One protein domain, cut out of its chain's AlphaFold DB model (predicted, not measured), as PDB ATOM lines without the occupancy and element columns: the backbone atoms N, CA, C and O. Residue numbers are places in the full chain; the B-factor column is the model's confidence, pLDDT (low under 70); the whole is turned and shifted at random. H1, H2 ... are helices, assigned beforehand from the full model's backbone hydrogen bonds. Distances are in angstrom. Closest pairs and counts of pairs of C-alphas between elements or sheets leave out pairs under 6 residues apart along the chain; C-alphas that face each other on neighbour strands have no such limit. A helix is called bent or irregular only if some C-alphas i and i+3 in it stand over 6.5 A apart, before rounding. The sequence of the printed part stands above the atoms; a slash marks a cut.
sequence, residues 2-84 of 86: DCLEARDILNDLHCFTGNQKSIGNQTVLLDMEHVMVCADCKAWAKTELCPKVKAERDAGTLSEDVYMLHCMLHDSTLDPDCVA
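Overview. This is residues 2 to 84 of the 86 residues of an uncharacterized protein of Parcubacteria group bacterium GW2011_GWC1_44_10 (UniProt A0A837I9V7). Four helices make a compact body with H2 along one end of it: H1 packs on H2 at a steep tilt, the bent H3 makes a corner with the last residues of H2, 34 to 36, and runs away from it, and H4 comes back to reach residues 32 to 36 of H2 with its own last residues, 73 to 77. H4 folds back beside the far arm of H3, and residues 78 to 84 turn back after it. The printed part has 83 residues with four named helices, in the order H1, H2, H3, H4, and no named strand; its class is all helix. It is compact, with a radius of gyration of the C-alphas of 11.8 A and spans of 31 by 29 by 19 A.

Arrangement. H1, residues 3 to 13, touches H2, residues 25 to 37, at a steep tilt of 54 degrees, opposite ways; their closest C-alphas, of Ala 6 and Asp 31, are 5.3 A apart. H3, residues 39 to 58, was assigned as one helix by its hydrogen bonds but is bent, with C-alphas 47 and 50 6.6 A apart; its arms are H3a, residues 39 to 47, and H3b, residues 50 to 58, at a shallow tilt of 28 degrees. H2 and H3a touch only at the corner, about perpendicular at 84 degrees, closest at the C-alphas of Val 35 and Cys 41, 5.3 A. H1 also touches H3a, closest at the C-alphas of Cys 3 and Cys 41, 6.3 A. H4, residues 64 to 77, touches H2 with residues 73 to 77 alone, closest at the C-alphas of Met 36 and Thr 77, 4.9 A. H3b and H4 are close but not clearly touching, while H3b is apart from H1 and H2. In H1, H2, H3a, H3b and H4 every O i to N i+4 pair is within hydrogen-bond range.

Along the chain. H1 begins at C-alpha 3 (118.305, 32.246, 114.325) and is 15.3 A long. H2 is 19.0 A long, and H4, 19.9 A long, ends at C-alpha 77 (128.783, 27.132, 124.322).

Size, cuts and confidence. The C-alphas farthest apart, of Asp 2 and Gly 60, are 32.1 A apart. The printed part has no cut, and the link from H1 to H2 is long. Residues 17 to 20 and 76 to 81 have pLDDT under 70.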
ATOM      1  N   ASP A   2     120.630  33.390 110.171       91.75
ATOM      2  CA  ASP A   2     119.632  33.871 111.127       91.75
ATOM      3  C   ASP A   2     119.297  32.789 112.167       91.75
ATOM      4  O   ASP A   2     119.687  31.629 112.033       91.75
ATOM      5  N   CYS A   3     118.597  33.172 113.236       92.56
ATOM      6  CA  CYS A   3     118.305  32.246 114.325       92.56
ATOM      7  C   CYS A   3     117.330  31.131 113.938       92.56
ATOM      8  O   CYS A   3     117.325  30.107 114.608       92.56
ATOM      9  N   LEU A   4     116.475  31.313 112.927       92.06
ATOM     10  CA  LEU A   4     115.560  30.255 112.493       92.06
ATOM     11  C   LEU A   4     116.338  29.182 111.735       92.06
ATOM     12  O   LEU A   4     116.224  28.008 112.066       92.06
ATOM     13  N   GLU A   5     117.200  29.602 110.810       91.56
ATOM     14  CA  GLU A   5     118.098  28.724 110.061       91.56
ATOM     15  C   GLU A   5     119.000  27.907 110.999       91.56
ATOM     16  O   GLU A   5     119.093  26.689 110.857       91.56
ATOM     17  N   ALA A   6     119.597  28.553 112.006       91.25
ATOM     18  CA  ALA A   6     120.443  27.879 112.991       91.25
ATOM     19  C   ALA A   6     119.682  26.804 113.796       91.25
ATOM     20  O   ALA A   6     120.114  25.665 113.971       91.25
ATOM     21  N   ARG A   7     118.473  27.142 114.260       91.44
ATOM     22  CA  ARG A   7     117.621  26.206 115.010       91.44
ATOM     23  C   ARG A   7     117.205  25.013 114.157       91.44
ATOM     24  O   ARG A   7     117.163  23.896 114.669       91.44
ATOM     25  N   ASP A   8     116.893  25.237 112.887       90.38
ATOM     26  CA  ASP A   8     116.538  24.164 111.960       90.38
ATOM     27  C   ASP A   8     117.728  23.225 111.729       90.38
ATOM     28  O   ASP A   8     117.567  22.013 111.848       90.38
ATOM     29  N   ILE A   9     118.934  23.768 111.521       89.94
ATOM     30  CA  ILE A   9     120.170  22.978 111.395       89.94
ATOM     31  C   ILE A   9     120.404  22.123 112.644       89.94
ATOM     32  O   ILE A   9     120.649  20.923 112.521       89.94
ATOM     33  N   LEU A  10     120.269  22.692 113.846       88.31
ATOM     34  CA  LEU A  10     120.402  21.925 115.084       88.31
ATOM     35  C   LEU A  10     119.352  20.811 115.196       88.31
ATOM     36  O   LEU A  10     119.708  19.700 115.585       88.31
ATOM     37  N   ASN A  11     118.084  21.056 114.854       89.50
ATOM     38  CA  ASN A  11     117.064  19.999 114.882       89.50
ATOM     39  C   ASN A  11     117.345  18.893 113.851       89.50
ATOM     40  O   ASN A  11     117.165  17.717 114.173       89.50
ATOM     41  N   ASP A  12     117.799  19.254 112.648       88.81
ATOM     42  CA  ASP A  12     118.171  18.309 111.591       88.81
ATOM     43  C   ASP A  12     119.363  17.440 112.044       88.81
ATOM     44  O   ASP A  12     119.324  16.214 111.918       88.81
ATOM     45  N   LEU A  13     120.392  18.054 112.644       85.81
ATOM     46  CA  LEU A  13     121.559  17.355 113.192       85.81
ATOM     47  C   LEU A  13     121.196  16.412 114.348       85.81
ATOM     48  O   LEU A  13     121.739  15.312 114.441       85.81
ATOM     49  N   HIS A  14     120.247  16.808 115.200       86.38
ATOM     50  CA  HIS A  14     119.727  15.952 116.271       86.38
ATOM     51  C   HIS A  14     118.691  14.933 115.778       86.38
ATOM     52  O   HIS A  14     118.119  14.197 116.577       86.38
ATOM     53  N   CYS A  15     118.463  14.856 114.462       79.88
ATOM     54  CA  CYS A  15     117.532  13.923 113.831       79.88
ATOM     55  C   CYS A  15     116.077  14.086 114.305       79.88
ATOM     56  O   CYS A  15     115.263  13.180 114.141       79.88
ATOM     57  N   PHE A  16     115.723  15.245 114.870       72.25
ATOM     58  CA  PHE A  16     114.363  15.529 115.339       72.25
ATOM     59  C   PHE A  16     113.402  15.841 114.197       72.25
ATOM     60  O   PHE A  16     112.183  15.846 114.370       72.25
ATOM     61  N   THR A  17     113.936  16.068 113.004       63.97
ATOM     62  CA  THR A  17     113.158  16.151 111.778       63.97
ATOM     63  C   THR A  17     113.155  14.786 111.095       63.97
ATOM     64  O   THR A  17     114.215  14.258 110.765       63.97
ATOM     65  N   GLY A  18     111.976  14.234 110.791       58.81
ATOM     66  CA  GLY A  18     111.837  12.940 110.098       58.81
ATOM     67  C   GLY A  18     112.448  12.867 108.685       58.81
ATOM     68  O   GLY A  18     112.390  11.819 108.053       58.81
ATOM     69  N   ASN A  19     113.042  13.962 108.201       61.59
ATOM     70  CA  ASN A  19     113.795  14.054 106.958       61.59
ATOM     71  C   ASN A  19     115.236  14.486 107.269       61.59
ATOM     72  O   ASN A  19     115.548  15.671 107.174       61.59
ATOM     73  N   GLN A  20     116.111  13.544 107.628       62.56
ATOM     74  CA  GLN A  20     117.544  13.825 107.743       62.56
ATOM     75  C   GLN A  20     118.067  14.397 106.421       62.56
ATOM     76  O   GLN A  20     118.033  13.736 105.379       62.56
ATOM     77  N   LYS A  21     118.561  15.634 106.460       70.50
ATOM     78  CA  LYS A  21     119.274  16.247 105.342       70.50
ATOM     79  C   LYS A  21     120.770  16.078 105.549       70.50
ATOM     80  O   LYS A  21     121.272  16.188 106.662       70.50
ATOM     81  N   SER A  22     121.494  15.853 104.456       77.44
ATOM     82  CA  SER A  22     122.949  15.984 104.479       77.44
ATOM     83  C   SER A  22     123.297  17.466 104.613       77.44
ATOM     84  O   SER A  22     122.991  18.256 103.717       77.44
ATOM     85  N   ILE A  23     123.894  17.845 105.743       82.12
ATOM     86  CA  ILE A  23     124.348  19.210 106.020       82.12
ATOM     87  C   ILE A  23     125.857  19.252 105.793       82.12
ATOM     88  O   ILE A  23     126.602  18.422 106.311       82.12
ATOM     89  N   GLY A  24     126.326  20.210 104.993       84.62
ATOM     90  CA  GLY A  24     127.757  20.369 104.740       84.62
ATOM     91  C   GLY A  24     128.510  20.825 105.992       84.62
ATOM     92  O   GLY A  24     128.026  21.677 106.733       84.62
ATOM     93  N   ASN A  25     129.735  20.330 106.186       83.94
ATOM     94  CA  ASN A  25     130.562  20.647 107.361       83.94
ATOM     95  C   ASN A  25     130.737  22.158 107.603       83.94
ATOM     96  O   ASN A  25     130.746  22.603 108.746       83.94
ATOM     97  N   GLN A  26     130.849  22.963 106.541       88.81
ATOM     98  CA  GLN A  26     130.965  24.419 106.667       88.81
ATOM     99  C   GLN A  26     129.702  25.053 107.272       88.81
ATOM    100  O   GLN A  26     129.803  25.984 108.063       88.81
ATOM    101  N   THR A  27     128.522  24.539 106.925       88.44
ATOM    102  CA  THR A  27     127.244  25.008 107.468       88.44
ATOM    103  C   THR A  27     127.122  24.665 108.949       88.44
ATOM    104  O   THR A  27     126.702  25.518 109.721       88.44
ATOM    105  N   VAL A  28     127.562  23.468 109.357       85.50
ATOM    106  CA  VAL A  28     127.598  23.062 110.775       85.50
ATOM    107  C   VAL A  28     128.510  23.976 111.592       85.50
ATOM    108  O   VAL A  28     128.136  24.403 112.679       85.50
ATOM    109  N   LEU A  29     129.690  24.320 111.068       85.19
ATOM    110  CA  LEU A  29     130.611  25.228 111.756       85.19
ATOM    111  C   LEU A  29     130.004  26.624 111.944       85.19
ATOM    112  O   LEU A  29     130.057  27.163 113.046       85.19
ATOM    113  N   LEU A  30     129.389  27.184 110.898       88.62
ATOM    114  CA  LEU A  30     128.731  28.493 110.965       88.62
ATOM    115  C   LEU A  30     127.529  28.499 111.921       88.62
ATOM    116  O   LEU A  30     127.297  29.498 112.603       88.62
ATOM    117  N   ASP A  31     126.778  27.399 111.968       89.94
ATOM    118  CA  ASP A  31     125.680  27.208 112.914       89.94
ATOM    119  C   ASP A  31     126.183  27.186 114.356       89.94
ATOM    120  O   ASP A  31     125.748  27.996 115.179       89.94
ATOM    121  N   MET A  32     127.183  26.348 114.644       85.62
ATOM    122  CA  MET A  32     127.795  26.297 115.967       85.62
ATOM    123  C   MET A  32     128.329  27.669 116.382       85.62
ATOM    124  O   MET A  32     127.982  28.137 117.463       85.62
ATOM    125  N   GLU A  33     129.081  28.360 115.516       87.94
ATOM    126  CA  GLU A  33     129.559  29.732 115.748       87.94
ATOM    127  C   GLU A  33     128.424  30.697 116.109       87.94
ATOM    128  O   GLU A  33     128.536  31.453 117.079       87.94
ATOM    129  N   HIS A  34     127.313  30.648 115.372       89.81
ATOM    130  CA  HIS A  34     126.151  31.490 115.633       89.81
ATOM    131  C   HIS A  34     125.513  31.179 116.992       89.81
ATOM    132  O   HIS A  34     125.234  32.094 117.770       89.81
ATOM    133  N   VAL A  35     125.326  29.899 117.318       86.62
ATOM    134  CA  VAL A  35     124.751  29.459 118.595       86.62
ATOM    135  C   VAL A  35     125.649  29.864 119.772       86.62
ATOM    136  O   VAL A  35     125.130  30.248 120.823       86.62
ATOM    137  N   MET A  36     126.982  29.904 119.603       83.00
ATOM    138  CA  MET A  36     127.894  30.349 120.672       83.00
ATOM    139  C   MET A  36     127.758  31.829 121.026       83.00
ATOM    140  O   MET A  36     128.071  32.211 122.156       83.00
ATOM    141  N   VAL A  37     127.354  32.680 120.085       85.75
ATOM    142  CA  VAL A  37     127.343  34.139 120.290       85.75
ATOM    143  C   VAL A  37     125.933  34.711 120.406       85.75
ATOM    144  O   VAL A  37     125.752  35.779 120.988       85.75
ATOM    145  N   CYS A  38     124.922  34.001 119.905       90.50
ATOM    146  CA  CYS A  38     123.540  34.455 119.900       90.50
ATOM    147  C   CYS A  38     122.791  34.044 121.177       90.50
ATOM    148  O   CYS A  38     122.499  32.867 121.399       90.50
ATOM    149  N   ALA A  39     122.416  35.029 122.001       89.00
ATOM    150  CA  ALA A  39     121.672  34.801 123.241       89.00
ATOM    151  C   ALA A  39     120.327  34.085 123.010       89.00
ATOM    152  O   ALA A  39     119.968  33.195 123.780       89.00
ATOM    153  N   ASP A  40     119.624  34.410 121.922       91.00
ATOM    154  CA  ASP A  40     118.324  33.811 121.600       91.00
ATOM    155  C   ASP A  40     118.447  32.339 121.193       91.00
ATOM    156  O   ASP A  40     117.570  31.533 121.509       91.00
ATOM    157  N   CYS A  41     119.524  31.965 120.499       90.50
ATOM    158  CA  CYS A  41     119.794  30.567 120.162       90.50
ATOM    159  C   CYS A  41     120.199  29.772 121.403       90.50
ATOM    160  O   CYS A  41     119.754  28.638 121.562       90.50
ATOM    161  N   LYS A  42     120.951  30.380 122.328       87.69
ATOM    162  CA  LYS A  42     121.283  29.744 123.610       87.69
ATOM    163  C   LYS A  42     120.064  29.510 124.486       87.69
ATOM    164  O   LYS A  42     119.904  28.424 125.038       87.69
ATOM    165  N   ALA A  43     119.213  30.526 124.618       88.44
ATOM    166  CA  ALA A  43     117.973  30.419 125.374       88.44
ATOM    167  C   ALA A  43     117.083  29.325 124.776       88.44
ATOM    168  O   ALA A  43     116.662  28.426 125.497       88.44
ATOM    169  N   TRP A  44     116.900  29.343 123.453       91.06
ATOM    170  CA  TRP A  44     116.154  28.311 122.742       91.06
ATOM    171  C   TRP A  44     116.741  26.910 122.949       91.06
ATOM    172  O   TRP A  44     115.997  25.980 123.244       91.06
ATOM    173  N   ALA A  45     118.063  26.738 122.849       88.94
ATOM    174  CA  ALA A  45     118.687  25.434 123.042       88.94
ATOM    175  C   ALA A  45     118.380  24.881 124.442       88.94
ATOM    176  O   ALA A  45     118.007  23.719 124.578       88.94
ATOM    177  N   LYS A  46     118.432  25.726 125.478       86.56
ATOM    178  CA  LYS A  46     118.070  25.335 126.848       86.56
ATOM    179  C   LYS A  46     116.587  24.986 127.006       86.56
ATOM    180  O   LYS A  46     116.271  24.032 127.709       86.56
ATOM    181  N   THR A  47     115.684  25.752 126.392       89.56
ATOM    182  CA  THR A  47     114.234  25.595 126.602       89.56
ATOM    183  C   THR A  47     113.585  24.556 125.696       89.56
ATOM    184  O   THR A  47     112.566  23.994 126.071       89.56
ATOM    185  N   GLU A  48     114.153  24.299 124.518       91.12
ATOM    186  CA  GLU A  48     113.536  23.467 123.478       91.12
ATOM    187  C   GLU A  48     114.408  22.267 123.101       91.12
ATOM    188  O   GLU A  48     113.907  21.147 123.030       91.12
ATOM    189  N   LEU A  49     115.710  22.465 122.871       90.06
ATOM    190  CA  LEU A  49     116.591  21.387 122.411       90.06
ATOM    191  C   LEU A  49     116.934  20.412 123.546       90.06
ATOM    192  O   LEU A  49     116.734  19.208 123.398       90.06
ATOM    193  N   CYS A  50     117.404  20.920 124.688       90.62
ATOM    194  CA  CYS A  50     117.820  20.093 125.826       90.62
ATOM    195  C   CYS A  50     116.686  19.183 126.341       90.62
ATOM    196  O   CYS A  50     116.938  17.995 126.553       90.62
ATOM    197  N   PRO A  51     115.428  19.655 126.496       91.50
ATOM    198  CA  PRO A  51     114.326  18.783 126.901       91.50
ATOM    199  C   PRO A  51     113.996  17.691 125.878       91.50
ATOM    200  O   PRO A  51     113.670  16.578 126.283       91.50
ATOM    201  N   LYS A  52     114.112  17.965 124.568       91.56
ATOM    202  CA  LYS A  52     113.927  16.941 123.523       91.56
ATOM    203  C   LYS A  52     115.008  15.870 123.601       91.56
ATOM    204  O   LYS A  52     114.686  14.688 123.609       91.56
ATOM    205  N   VAL A  53     116.273  16.281 123.727       91.44
ATOM    206  CA  VAL A  53     117.398  15.348 123.896       91.44
ATOM    207  C   VAL A  53     117.186  14.486 125.139       91.44
ATOM    208  O   VAL A  53     117.344  13.271 125.063       91.44
ATOM    209  N   LYS A  54     116.761  15.085 126.264       91.00
ATOM    210  CA  LYS A  54     116.417  14.330 127.474       91.00
ATOM    211  C   LYS A  54     115.310  13.310 127.208       91.00
ATOM    212  O   LYS A  54     115.476  12.151 127.563       91.00
ATOM    213  N   ALA A  55     114.203  13.725 126.595       91.81
ATOM    214  CA  ALA A  55     113.060  12.851 126.349       91.81
ATOM    215  C   ALA A  55     113.438  11.629 125.495       91.81
ATOM    216  O   ALA A  55     113.094  10.506 125.852       91.81
ATOM    217  N   GLU A  56     114.195  11.833 124.415       90.88
ATOM    218  CA  GLU A  56     114.665  10.747 123.544       90.88
ATOM    219  C   GLU A  56     115.730   9.871 124.229       90.88
ATOM    220  O   GLU A  56     115.768   8.655 124.035       90.88
ATOM    221  N   ARG A  57     116.593  10.460 125.071       89.50
ATOM    222  CA  ARG A  57     117.565   9.710 125.883       89.50
ATOM    223  C   ARG A  57     116.857   8.817 126.901       89.50
ATOM    224  O   ARG A  57     117.165   7.632 126.983       89.50
ATOM    225  N   ASP A  58     115.901   9.372 127.641       91.12
ATOM    226  CA  ASP A  58     115.108   8.658 128.645       91.12
ATOM    227  C   ASP A  58     114.240   7.563 127.989       91.12
ATOM    228  O   ASP A  58     114.020   6.506 128.584       91.12
ATOM    229  N   ALA A  59     113.789   7.777 126.747       91.31
ATOM    230  CA  ALA A  59     113.070   6.788 125.940       91.31
ATOM    231  C   ALA A  59     113.978   5.716 125.299       91.31
ATOM    232  O   ALA A  59     113.469   4.730 124.763       91.31
ATOM    233  N   GLY A  60     115.304   5.884 125.347       89.00
ATOM    234  CA  GLY A  60     116.271   4.974 124.725       89.00
ATOM    235  C   GLY A  60     116.277   5.012 123.191       89.00
ATOM    236  O   GLY A  60     116.747   4.069 122.558       89.00
ATOM    237  N   THR A  61     115.733   6.071 122.592       89.06
ATOM    238  CA  THR A  61     115.617   6.270 121.137       89.06
ATOM    239  C   THR A  61     116.708   7.181 120.575       89.06
ATOM    240  O   THR A  61     116.940   7.187 119.366       89.06
ATOM    241  N   LEU A  62     117.415   7.915 121.438       87.25
ATOM    242  CA  LEU A  62     118.538   8.763 121.053       87.25
ATOM    243  C   LEU A  62     119.788   7.929 120.733       87.25
ATOM    244  O   LEU A  62     120.226   7.119 121.551       87.25
ATOM    245  N   SER A  63     120.403   8.159 119.570       87.75
ATOM    246  CA  SER A  63     121.688   7.536 119.241       87.75
ATOM    247  C   SER A  63     122.843   8.168 120.024       87.75
ATOM    248  O   SER A  63     122.812   9.349 120.378       87.75
ATOM    249  N   GLU A  64     123.894   7.382 120.262       86.88
ATOM    250  CA  GLU A  64     125.104   7.847 120.949       86.88
ATOM    251  C   GLU A  64     125.784   8.997 120.194       86.88
ATOM    252  O   GLU A  64     126.174   9.986 120.810       86.88
ATOM    253  N   ASP A  65     125.828   8.929 118.860       85.38
ATOM    254  CA  ASP A  65     126.397   9.988 118.019       85.38
ATOM    255  C   ASP A  65     125.655  11.324 118.179       85.38
ATOM    256  O   ASP A  65     126.283  12.378 118.297       85.38
ATOM    257  N   VAL A  66     124.317  11.294 118.237       85.50
ATOM    258  CA  VAL A  66     123.509  12.504 118.455       85.50
ATOM    259  C   VAL A  66     123.712  13.039 119.871       85.50
ATOM    260  O   VAL A  66     123.815  14.251 120.064       85.50
ATOM    261  N   TYR A  67     123.811  12.156 120.867       87.50
ATOM    262  CA  TYR A  67     124.096  12.568 122.238       87.50
ATOM    263  C   TYR A  67     125.482  13.212 122.367       87.50
ATOM    264  O   TYR A  67     125.614  14.261 122.990       87.50
ATOM    265  N   MET A  68     126.511  12.650 121.726       86.75
ATOM    266  CA  MET A  68     127.847  13.249 121.698       86.75
ATOM    267  C   MET A  68     127.842  14.626 121.037       86.75
ATOM    268  O   MET A  68     128.448  15.555 121.569       86.75
ATOM    269  N   LEU A  69     127.128  14.787 119.918       84.25
ATOM    270  CA  LEU A  69     126.985  16.086 119.266       84.25
ATOM    271  C   LEU A  69     126.345  17.120 120.204       84.25
ATOM    272  O   LEU A  69     126.813  18.257 120.287       84.25
ATOM    273  N   HIS A  70     125.305  16.714 120.935       88.00
ATOM    274  CA  HIS A  70     124.669  17.558 121.937       88.00
ATOM    275  C   HIS A  70     125.658  17.970 123.039       88.00
ATOM    276  O   HIS A  70     125.782  19.157 123.342       88.00
ATOM    277  N   CYS A  71     126.425  17.024 123.588       85.62
ATOM    278  CA  CYS A  71     127.449  17.304 124.597       85.62
ATOM    279  C   CYS A  71     128.510  18.292 124.090       85.62
ATOM    280  O   CYS A  71     128.868  19.223 124.808       85.62
ATOM    281  N   MET A  72     128.968  18.151 122.841       83.56
ATOM    282  CA  MET A  72     129.950  19.067 122.244       83.56
ATOM    283  C   MET A  72     129.440  20.508 122.173       83.56
ATOM    284  O   MET A  72     130.222  21.443 122.362       83.56
ATOM    285  N   LEU A  73     128.138  20.704 121.937       82.75
ATOM    286  CA  LEU A  73     127.519  22.025 121.990       82.75
ATOM    287  C   LEU A  73     127.631  22.613 123.405       82.75
ATOM    288  O   LEU A  73     128.010  23.770 123.565       82.75
ATOM    289  N   HIS A  74     127.380  21.817 124.444       80.75
ATOM    290  CA  HIS A  74     127.499  22.262 125.834       80.75
ATOM    291  C   HIS A  74     128.938  22.556 126.264       80.75
ATOM    292  O   HIS A  74     129.193  23.644 126.777       80.75
ATOM    293  N   ASP A  75     129.892  21.678 125.947       71.25
ATOM    294  CA  ASP A  75     131.312  21.864 126.288       71.25
ATOM    295  C   ASP A  75     131.899  23.172 125.737       71.25
ATOM    296  O   ASP A  75     132.823  23.748 126.315       71.25
ATOM    297  N   SER A  76     131.362  23.653 124.614       61.72
ATOM    298  CA  SER A  76     131.865  24.833 123.911       61.72
ATOM    299  C   SER A  76     131.004  26.093 124.078       61.72
ATOM    300  O   SER A  76     131.512  27.192 123.842       61.72
ATOM    301  N   THR A  77     129.722  25.993 124.473       61.09
ATOM    302  CA  THR A  77     128.783  27.132 124.322       61.09
ATOM    303  C   THR A  77     127.669  27.296 125.350       61.09
ATOM    304  O   THR A  77     127.179  28.425 125.518       61.09
ATOM    305  N   LEU A  78     127.241  26.223 126.016       59.44
ATOM    306  CA  LEU A  78     126.045  26.208 126.857       59.44
ATOM    307  C   LEU A  78     126.398  25.683 128.247       59.44
ATOM    308  O   LEU A  78     126.902  24.578 128.376       59.44
ATOM    309  N   ASP A  79     126.088  26.502 129.253       62.34
ATOM    310  CA  ASP A  79     125.992  26.192 130.691       62.34
ATOM    311  C   ASP A  79     126.000  24.682 131.036       62.34
ATOM    312  O   ASP A  79     125.201  23.939 130.451       62.34
ATOM    313  N   PRO A  80     126.810  24.226 132.011       61.31
ATOM    314  CA  PRO A  80     126.896  22.812 132.395       61.31
ATOM    315  C   PRO A  80     125.569  22.204 132.890       61.31
ATOM    316  O   PRO A  80     125.429  20.981 132.905       61.31
ATOM    317  N   ASP A  81     124.579  23.033 133.232       65.31
ATOM    318  CA  ASP A  81     123.266  22.640 133.759       65.31
ATOM    319  C   ASP A  81     122.269  22.195 132.664       65.31
ATOM    320  O   ASP A  81     121.097  22.586 132.650       65.31
ATOM    321  N   CYS A  82     122.719  21.386 131.704       79.69
ATOM    322  CA  CYS A  82     121.830  20.809 130.700       79.69
ATOM    323  C   CYS A  82     120.910  19.749 131.320       79.69
ATOM    324  O   CYS A  82     121.384  18.746 131.854       79.69
ATOM    325  N   VAL A  83     119.589  19.899 131.158       79.12
ATOM    326  CA  VAL A  83     118.619  18.885 131.618       79.12
ATOM    327  C   VAL A  83     118.830  17.519 130.959       79.12
ATOM    328  O   VAL A  83     118.496  16.497 131.549       79.12
ATOM    329  N   ALA A  84     119.417  17.461 129.761       70.88
ATOM    330  CA  ALA A  84     119.738  16.192 129.110       70.88
ATOM    331  C   ALA A  84     120.858  15.417 129.820       70.88
ATOM    332  O   ALA A  84     120.976  14.214 129.596       70.88
TER     333      ALA A  84